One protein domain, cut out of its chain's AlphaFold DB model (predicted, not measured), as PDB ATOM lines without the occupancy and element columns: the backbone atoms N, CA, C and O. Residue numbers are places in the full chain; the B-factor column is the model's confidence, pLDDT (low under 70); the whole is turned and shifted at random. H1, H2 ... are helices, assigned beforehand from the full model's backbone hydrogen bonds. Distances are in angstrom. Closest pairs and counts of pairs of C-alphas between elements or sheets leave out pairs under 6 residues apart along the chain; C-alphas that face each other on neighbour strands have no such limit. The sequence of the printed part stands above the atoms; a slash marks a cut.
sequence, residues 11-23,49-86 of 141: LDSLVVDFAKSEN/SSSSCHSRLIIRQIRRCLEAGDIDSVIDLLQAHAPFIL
ATOM      1  N   LEU A  11     537.859 314.914 393.035       79.50
ATOM      2  CA  LEU A  11     538.271 314.419 391.719       79.50
ATOM      3  C   LEU A  11     538.525 312.911 391.750       79.50
ATOM      4  O   LEU A  11     538.065 312.171 390.887       79.50
ATOM      5  N   ASP A  12     539.248 312.453 392.760       75.38
ATOM      6  CA  ASP A  12     539.628 311.057 392.891       75.38
ATOM      7  C   ASP A  12     538.380 310.193 393.200       75.38
ATOM      8  O   ASP A  12     538.278 309.059 392.739       75.38
ATOM      9  N   SER A  13     537.369 310.708 393.920       81.06
ATOM     10  CA  SER A  13     536.072 310.015 394.077       81.06
ATOM     11  C   SER A  13     535.326 309.893 392.751       81.06
ATOM     12  O   SER A  13     534.901 308.795 392.408       81.06
ATOM     13  N   LEU A  14     535.267 310.969 391.962       82.25
ATOM     14  CA  LEU A  14     534.620 310.963 390.649       82.25
ATOM     15  C   LEU A  14     535.280 309.967 389.680       82.25
ATOM     16  O   LEU A  14     534.590 309.246 388.966       82.25
ATOM     17  N   VAL A  15     536.615 309.891 389.688       79.38
ATOM     18  CA  VAL A  15     537.382 308.926 388.880       79.38
ATOM     19  C   VAL A  15     537.057 307.485 389.278       79.38
ATOM     20  O   VAL A  15     536.929 306.621 388.413       79.38
ATOM     21  N   VAL A  16     536.903 307.215 390.576       74.94
ATOM     22  CA  VAL A  16     536.550 305.876 391.067       74.94
ATOM     23  C   VAL A  16     535.103 305.515 390.763       74.94
ATOM     24  O   VAL A  16     534.844 304.382 390.369       74.94
ATOM     25  N   ASP A  17     534.172 306.452 390.909       82.19
ATOM     26  CA  ASP A  17     532.763 306.216 390.593       82.19
ATOM     27  C   ASP A  17     532.570 305.962 389.095       82.19
ATOM     28  O   ASP A  17     531.843 305.042 388.727       82.19
ATOM     29  N   PHE A  18     533.308 306.681 388.243       80.12
ATOM     30  CA  PHE A  18     533.356 306.422 386.803       80.12
ATOM     31  C   PHE A  18     533.958 305.045 386.474       80.12
ATOM     32  O   PHE A  18     533.404 304.287 385.684       80.12
ATOM     33  N   ALA A  19     535.076 304.676 387.109       75.12
ATOM     34  CA  ALA A  19     535.693 303.366 386.889       75.12
ATOM     35  C   ALA A  19     534.769 302.205 387.303       75.12
ATOM     36  O   ALA A  19     534.768 301.156 386.660       75.12
ATOM     37  N   LYS A  20     533.971 302.402 388.360       72.62
ATOM     38  CA  LYS A  20     532.947 301.447 388.794       72.62
ATOM     39  C   LYS A  20     531.747 301.407 387.850       72.62
ATOM     40  O   LYS A  20     531.281 300.315 387.550       72.62
ATOM     41  N   SER A  21     531.245 302.557 387.391       77.25
ATOM     42  CA  SER A  21     530.082 302.607 386.493       77.25
ATOM     43  C   SER A  21     530.360 301.936 385.151       77.25
ATOM     44  O   SER A  21     529.488 301.263 384.616       77.25
ATOM     45  N   GLU A  22     531.588 302.068 384.649       75.62
ATOM     46  CA  GLU A  22     532.031 301.458 383.391       75.62
ATOM     47  C   GLU A  22     532.532 300.010 383.559       75.62
ATOM     48  O   GLU A  22     533.035 299.419 382.608       75.62
ATOM     49  N   ASN A  23     532.414 299.427 384.762       63.03
ATOM     50  CA  ASN A  23     532.853 298.065 385.087       63.03
ATOM     51  C   ASN A  23     534.329 297.782 384.721       63.03
ATOM     52  O   ASN A  23     534.711 296.656 384.424       63.03
ATOM     53  N   SER A  49     545.766 305.495 382.200       46.47
ATOM     54  CA  SER A  49     546.538 304.282 382.415       46.47
ATOM     55  C   SER A  49     545.864 303.454 383.498       46.47
ATOM     56  O   SER A  49     545.810 303.912 384.638       46.47
ATOM     57  N   SER A  50     545.274 302.301 383.154       54.56
ATOM     58  CA  SER A  50     544.509 301.496 384.121       54.56
ATOM     59  C   SER A  50     545.345 301.231 385.377       54.56
ATOM     60  O   SER A  50     544.823 301.210 386.484       54.56
ATOM     61  N   SER A  51     546.673 301.187 385.214       59.38
ATOM     62  CA  SER A  51     547.681 301.188 386.274       59.38
ATOM     63  C   SER A  51     547.629 302.392 387.231       59.38
ATOM     64  O   SER A  51     547.744 302.208 388.439       59.38
ATOM     65  N   SER A  52     547.440 303.622 386.744       66.56
ATOM     66  CA  SER A  52     547.349 304.831 387.571       66.56
ATOM     67  C   SER A  52     546.057 304.859 388.389       66.56
ATOM     68  O   SER A  52     546.118 305.088 389.597       66.56
ATOM     69  N   CYS A  53     544.905 304.544 387.788       68.56
ATOM     70  CA  CYS A  53     543.642 304.427 388.526       68.56
ATOM     71  C   CYS A  53     543.699 303.288 389.554       68.56
ATOM     72  O   CYS A  53     543.348 303.491 390.717       68.56
ATOM     73  N   HIS A  54     544.229 302.128 389.160       79.06
ATOM     74  CA  HIS A  54     544.418 300.978 390.042       79.06
ATOM     75  C   HIS A  54     545.330 301.307 391.234       79.06
ATOM     76  O   HIS A  54     544.964 301.044 392.376       79.06
ATOM     77  N   SER A  55     546.461 301.988 391.011       80.44
ATOM     78  CA  SER A  55     547.349 302.418 392.102       80.44
ATOM     79  C   SER A  55     546.662 303.370 393.088       80.44
ATOM     80  O   SER A  55     546.824 303.228 394.299       80.44
ATOM     81  N   ARG A  56     545.843 304.312 392.597       82.56
ATOM     82  CA  ARG A  56     545.103 305.261 393.445       82.56
ATOM     83  C   ARG A  56     544.073 304.541 394.303       82.56
ATOM     84  O   ARG A  56     543.942 304.837 395.489       82.56
ATOM     85  N   LEU A  57     543.386 303.564 393.720       81.94
ATOM     86  CA  LEU A  57     542.431 302.708 394.413       81.94
ATOM     87  C   LEU A  57     543.092 301.876 395.516       81.94
ATOM     88  O   LEU A  57     542.609 301.901 396.646       81.94
ATOM     89  N   ILE A  58     544.224 301.230 395.231       84.62
ATOM     90  CA  ILE A  58     544.977 300.460 396.233       84.62
ATOM     91  C   ILE A  58     545.437 301.365 397.379       84.62
ATOM     92  O   ILE A  58     545.224 301.043 398.544       84.62
ATOM     93  N   ILE A  59     546.004 302.538 397.072       86.56
ATOM     94  CA  ILE A  59     546.452 303.499 398.091       86.56
ATOM     95  C   ILE A  59     545.282 303.943 398.982       86.56
ATOM     96  O   ILE A  59     545.439 304.076 400.198       86.56
ATOM     97  N   ARG A  60     544.096 304.160 398.402       86.19
ATOM     98  CA  ARG A  60     542.877 304.481 399.158       86.19
ATOM     99  C   ARG A  60     542.425 303.334 400.046       86.19
ATOM    100  O   ARG A  60     542.042 303.579 401.186       86.19
ATOM    101  N   GLN A  61     542.454 302.110 399.532       86.69
ATOM    102  CA  GLN A  61     542.064 300.926 400.288       86.69
ATOM    103  C   GLN A  61     543.000 300.711 401.479       86.69
ATOM    104  O   GLN A  61     542.522 300.599 402.603       86.69
ATOM    105  N   ILE A  62     544.315 300.797 401.258       88.31
ATOM    106  CA  ILE A  62     545.325 300.744 402.323       88.31
ATOM    107  C   ILE A  62     545.050 301.816 403.384       88.31
ATOM    108  O   ILE A  62     545.053 301.518 404.576       88.31
ATOM    109  N   ARG A  63     544.762 303.058 402.973       88.94
ATOM    110  CA  ARG A  63     544.459 304.147 403.913       88.94
ATOM    111  C   ARG A  63     543.214 303.862 404.753       88.94
ATOM    112  O   ARG A  63     543.262 304.046 405.963       88.94
ATOM    113  N   ARG A  64     542.137 303.361 404.143       88.56
ATOM    114  CA  ARG A  64     540.911 302.983 404.868       88.56
ATOM    115  C   ARG A  64     541.156 301.855 405.866       88.56
ATOM    116  O   ARG A  64     540.648 301.921 406.979       88.56
ATOM    117  N   CYS A  65     541.943 300.845 405.497       87.56
ATOM    118  CA  CYS A  65     542.307 299.761 406.411       87.56
ATOM    119  C   CYS A  65     543.158 300.276 407.587       87.56
ATOM    120  O   CYS A  65     542.905 299.903 408.729       87.56
ATOM    121  N   LEU A  66     544.091 301.207 407.336       88.56
ATOM    122  CA  LEU A  66     544.854 301.883 408.393       88.56
ATOM    123  C   LEU A  66     543.953 302.692 409.337       88.56
ATOM    124  O   LEU A  66     544.117 302.608 410.551       88.56
ATOM    125  N   GLU A  67     542.997 303.454 408.798       87.69
ATOM    126  CA  GLU A  67     542.027 304.234 409.583       87.69
ATOM    127  C   GLU A  67     541.097 303.338 410.417       87.69
ATOM    128  O   GLU A  67     540.746 303.691 411.542       87.69
ATOM    129  N   ALA A  68     540.738 302.164 409.894       86.12
ATOM    130  CA  ALA A  68     539.946 301.158 410.597       86.12
ATOM    131  C   ALA A  68     540.751 300.357 411.642       86.12
ATOM    132  O   ALA A  68     540.165 299.576 412.394       86.12
ATOM    133  N   GLY A  69     542.079 300.526 411.694       85.56
ATOM    134  CA  GLY A  69     542.965 299.765 412.579       85.56
ATOM    135  C   GLY A  69     543.155 298.302 412.159       85.56
ATOM    136  O   GLY A  69     543.579 297.480 412.971       85.56
ATOM    137  N   ASP A  70     542.835 297.962 410.908       87.88
ATOM    138  CA  ASP A  70     543.006 296.622 410.351       87.88
ATOM    139  C   ASP A  70     544.353 296.512 409.628       87.88
ATOM    140  O   ASP A  70     544.479 296.743 408.424       87.88
ATOM    141  N   ILE A  71     545.391 296.218 410.408       89.25
ATOM    142  CA  ILE A  71     546.777 296.218 409.930       89.25
ATOM    143  C   ILE A  71     547.117 294.947 409.145       89.25
ATOM    144  O   ILE A  71     547.988 294.993 408.279       89.25
ATOM    145  N   ASP A  72     546.425 293.835 409.396       88.44
ATOM    146  CA  ASP A  72     546.660 292.580 408.677       88.44
ATOM    147  C   ASP A  72     546.265 292.722 407.203       88.44
ATOM    148  O   ASP A  72     547.097 292.512 406.322       88.44
ATOM    149  N   SER A  73     545.075 293.274 406.937       89.31
ATOM    150  CA  SER A  73     544.645 293.604 405.571       89.31
ATOM    151  C   SER A  73     545.586 294.589 404.864       89.31
ATOM    152  O   SER A  73     545.769 294.522 403.649       89.31
ATOM    153  N   VAL A  74     546.209 295.519 405.602       90.12
ATOM    154  CA  VAL A  74     547.199 296.452 405.034       90.12
ATOM    155  C   VAL A  74     548.460 295.720 404.593       90.12
ATOM    156  O   VAL A  74     548.976 296.007 403.513       90.12
ATOM    157  N   ILE A  75     548.967 294.799 405.416       88.12
ATOM    158  CA  ILE A  75     550.160 294.012 405.092       88.12
ATOM    159  C   ILE A  75     549.886 293.132 403.871       88.12
ATOM    160  O   ILE A  75     550.708 293.129 402.958       88.12
ATOM    161  N   ASP A  76     548.719 292.490 403.801       90.38
ATOM    162  CA  ASP A  76     548.326 291.659 402.657       90.38
ATOM    163  C   ASP A  76     548.256 292.477 401.356       90.38
ATOM    164  O   ASP A  76     548.815 292.082 400.329       90.38
ATOM    165  N   LEU A  77     547.644 293.668 401.398       89.19
ATOM    166  CA  LEU A  77     547.579 294.579 400.248       89.19
ATOM    167  C   LEU A  77     548.965 295.086 399.827       89.19
ATOM    168  O   LEU A  77     549.254 295.183 398.632       89.19
ATOM    169  N   LEU A  78     549.836 295.406 400.788       89.88
ATOM    170  CA  LEU A  78     551.214 295.806 400.504       89.88
ATOM    171  C   LEU A  78     552.014 294.650 399.904       89.88
ATOM    172  O   LEU A  78     552.746 294.864 398.945       89.88
ATOM    173  N   GLN A  79     551.848 293.429 400.402       88.44
ATOM    174  CA  GLN A  79     552.543 292.259 399.877       88.44
ATOM    175  C   GLN A  79     552.081 291.908 398.456       88.44
ATOM    176  O   GLN A  79     552.911 291.555 397.618       88.44
ATOM    177  N   ALA A  80     550.786 292.057 398.164       88.31
ATOM    178  CA  ALA A  80     550.219 291.789 396.845       88.31
ATOM    179  C   ALA A  80     550.636 292.822 395.783       88.31
ATOM    180  O   ALA A  80     550.910 292.456 394.640       88.31
ATOM    181  N   HIS A  81     550.684 294.109 396.142       86.44
ATOM    182  CA  HIS A  81     550.862 295.190 395.165       86.44
ATOM    183  C   HIS A  81     552.237 295.870 395.204       86.44
ATOM    184  O   HIS A  81     552.656 296.450 394.202       86.44
ATOM    185  N   ALA A  82     552.939 295.836 396.336       86.50
ATOM    186  CA  ALA A  82     554.206 296.535 396.533       86.50
ATOM    187  C   ALA A  82     555.100 295.858 397.598       86.50
ATOM    188  O   ALA A  82     555.419 296.472 398.621       86.50
ATOM    189  N   PRO A  83     555.551 294.608 397.370       85.56
ATOM    190  CA  PRO A  83     556.303 293.846 398.369       85.56
ATOM    191  C   PRO A  83     557.623 294.522 398.768       85.56
ATOM    192  O   PRO A  83     558.021 294.451 399.926       85.56
ATOM    193  N   PHE A  84     558.245 295.271 397.851       85.62
ATOM    194  CA  PHE A  84     559.478 296.030 398.097       85.62
ATOM    195  C   PHE A  84     559.344 297.094 399.200       85.62
ATOM    196  O   PHE A  84     560.336 297.539 399.769       85.62
ATOM    197  N   ILE A  85     558.123 297.544 399.504       84.12
ATOM    198  CA  ILE A  85     557.868 298.508 400.579       84.12
ATOM    199  C   ILE A  85     558.058 297.844 401.950       84.12
ATOM    200  O   ILE A  85     558.474 298.501 402.904       84.12
ATOM    201  N   LEU A  86     557.790 296.538 402.046       83.31
ATOM    202  CA  LEU A  86     557.971 295.758 403.271       83.31
ATOM    203  C   LEU A  86     559.445 295.423 403.544       83.31
ATOM    204  O   LEU A  86     559.778 295.089 404.681       83.31
TER     205      LEU A  86
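AT A GLANCE: This is residues 11 to 23 and 49 to 86 of the 141 residues of the protein "CTLH domain-containing protein" of Rhizophora mucronata (UniProt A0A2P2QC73). A helical hairpin of H2 and H3, side by side and running opposite ways, makes the body; H1 crosses H2 on the side away from H3, near the first half of H2, and the short H4 sits at the far end of H3. The printed part has 51 residues with four named helices, in the order H1, H2, H3, H4, and no named strand; the class is all helix. The whole is only just loose, close to compact, with a radius of gyration of the C-alphas of 12.0 A, and spans 31 by 23 by 18 A.

IN THESE COORDINATES: H1 is residues 11 to 21, 15.3 A long from first to last C-alpha, and begins with C-alpha 11 at (538.271, 314.419, 391.719). H2, the longest helix, is residues 50 to 67 and measures 25.7 A, from C-alpha 50 at (544.509, 301.496, 384.121). H3 is residues 71 to 81, 15.4 A long. H4 is residues 83 to 86, 5.5 A long, and ends with C-alpha 86 at (557.971, 295.758, 403.271).

HOW THE PARTS SIT: H2 touches H1 with its residues 53 to 57 alone; the closest C-alphas of the two, those of Val 16 and Leu 57, are 7.5 A apart. Their lines are only just about perpendicular, at 71 degrees. H2 touches H3 with its residues 58 to 66 alone, and the two form a hairpin, opposite ways at a shallow tilt of 15 degrees. Their closest C-alphas, of Ile 62 and Val 74, are 5.4 A apart. H3 and H4 only just touch, and only at the corner, with 3 pairs of C-alphas within 8 A; the closest are those of Leu 78 and Ile 85, 7.2 A apart. H1 is apart from H3 and H4, and H2 is apart from H4. In H1, H2 and H3 every O i to N i+4 pair is within hydrogen-bond range; H4 is too short for such a pair.

THE WHOLE: The C-alphas farthest apart, of Ser 21 and Leu 86, are 33.3 A apart. Residues 24 to 48 are not printed, and C-alphas 23 and 49 are 15.3 A apart across this cut. The links from H2 to H3 and from H3 to H4 are tight. Mean pLDDT of the printed part is 81.5; residue 23 and residues 49 to 53 are under 70.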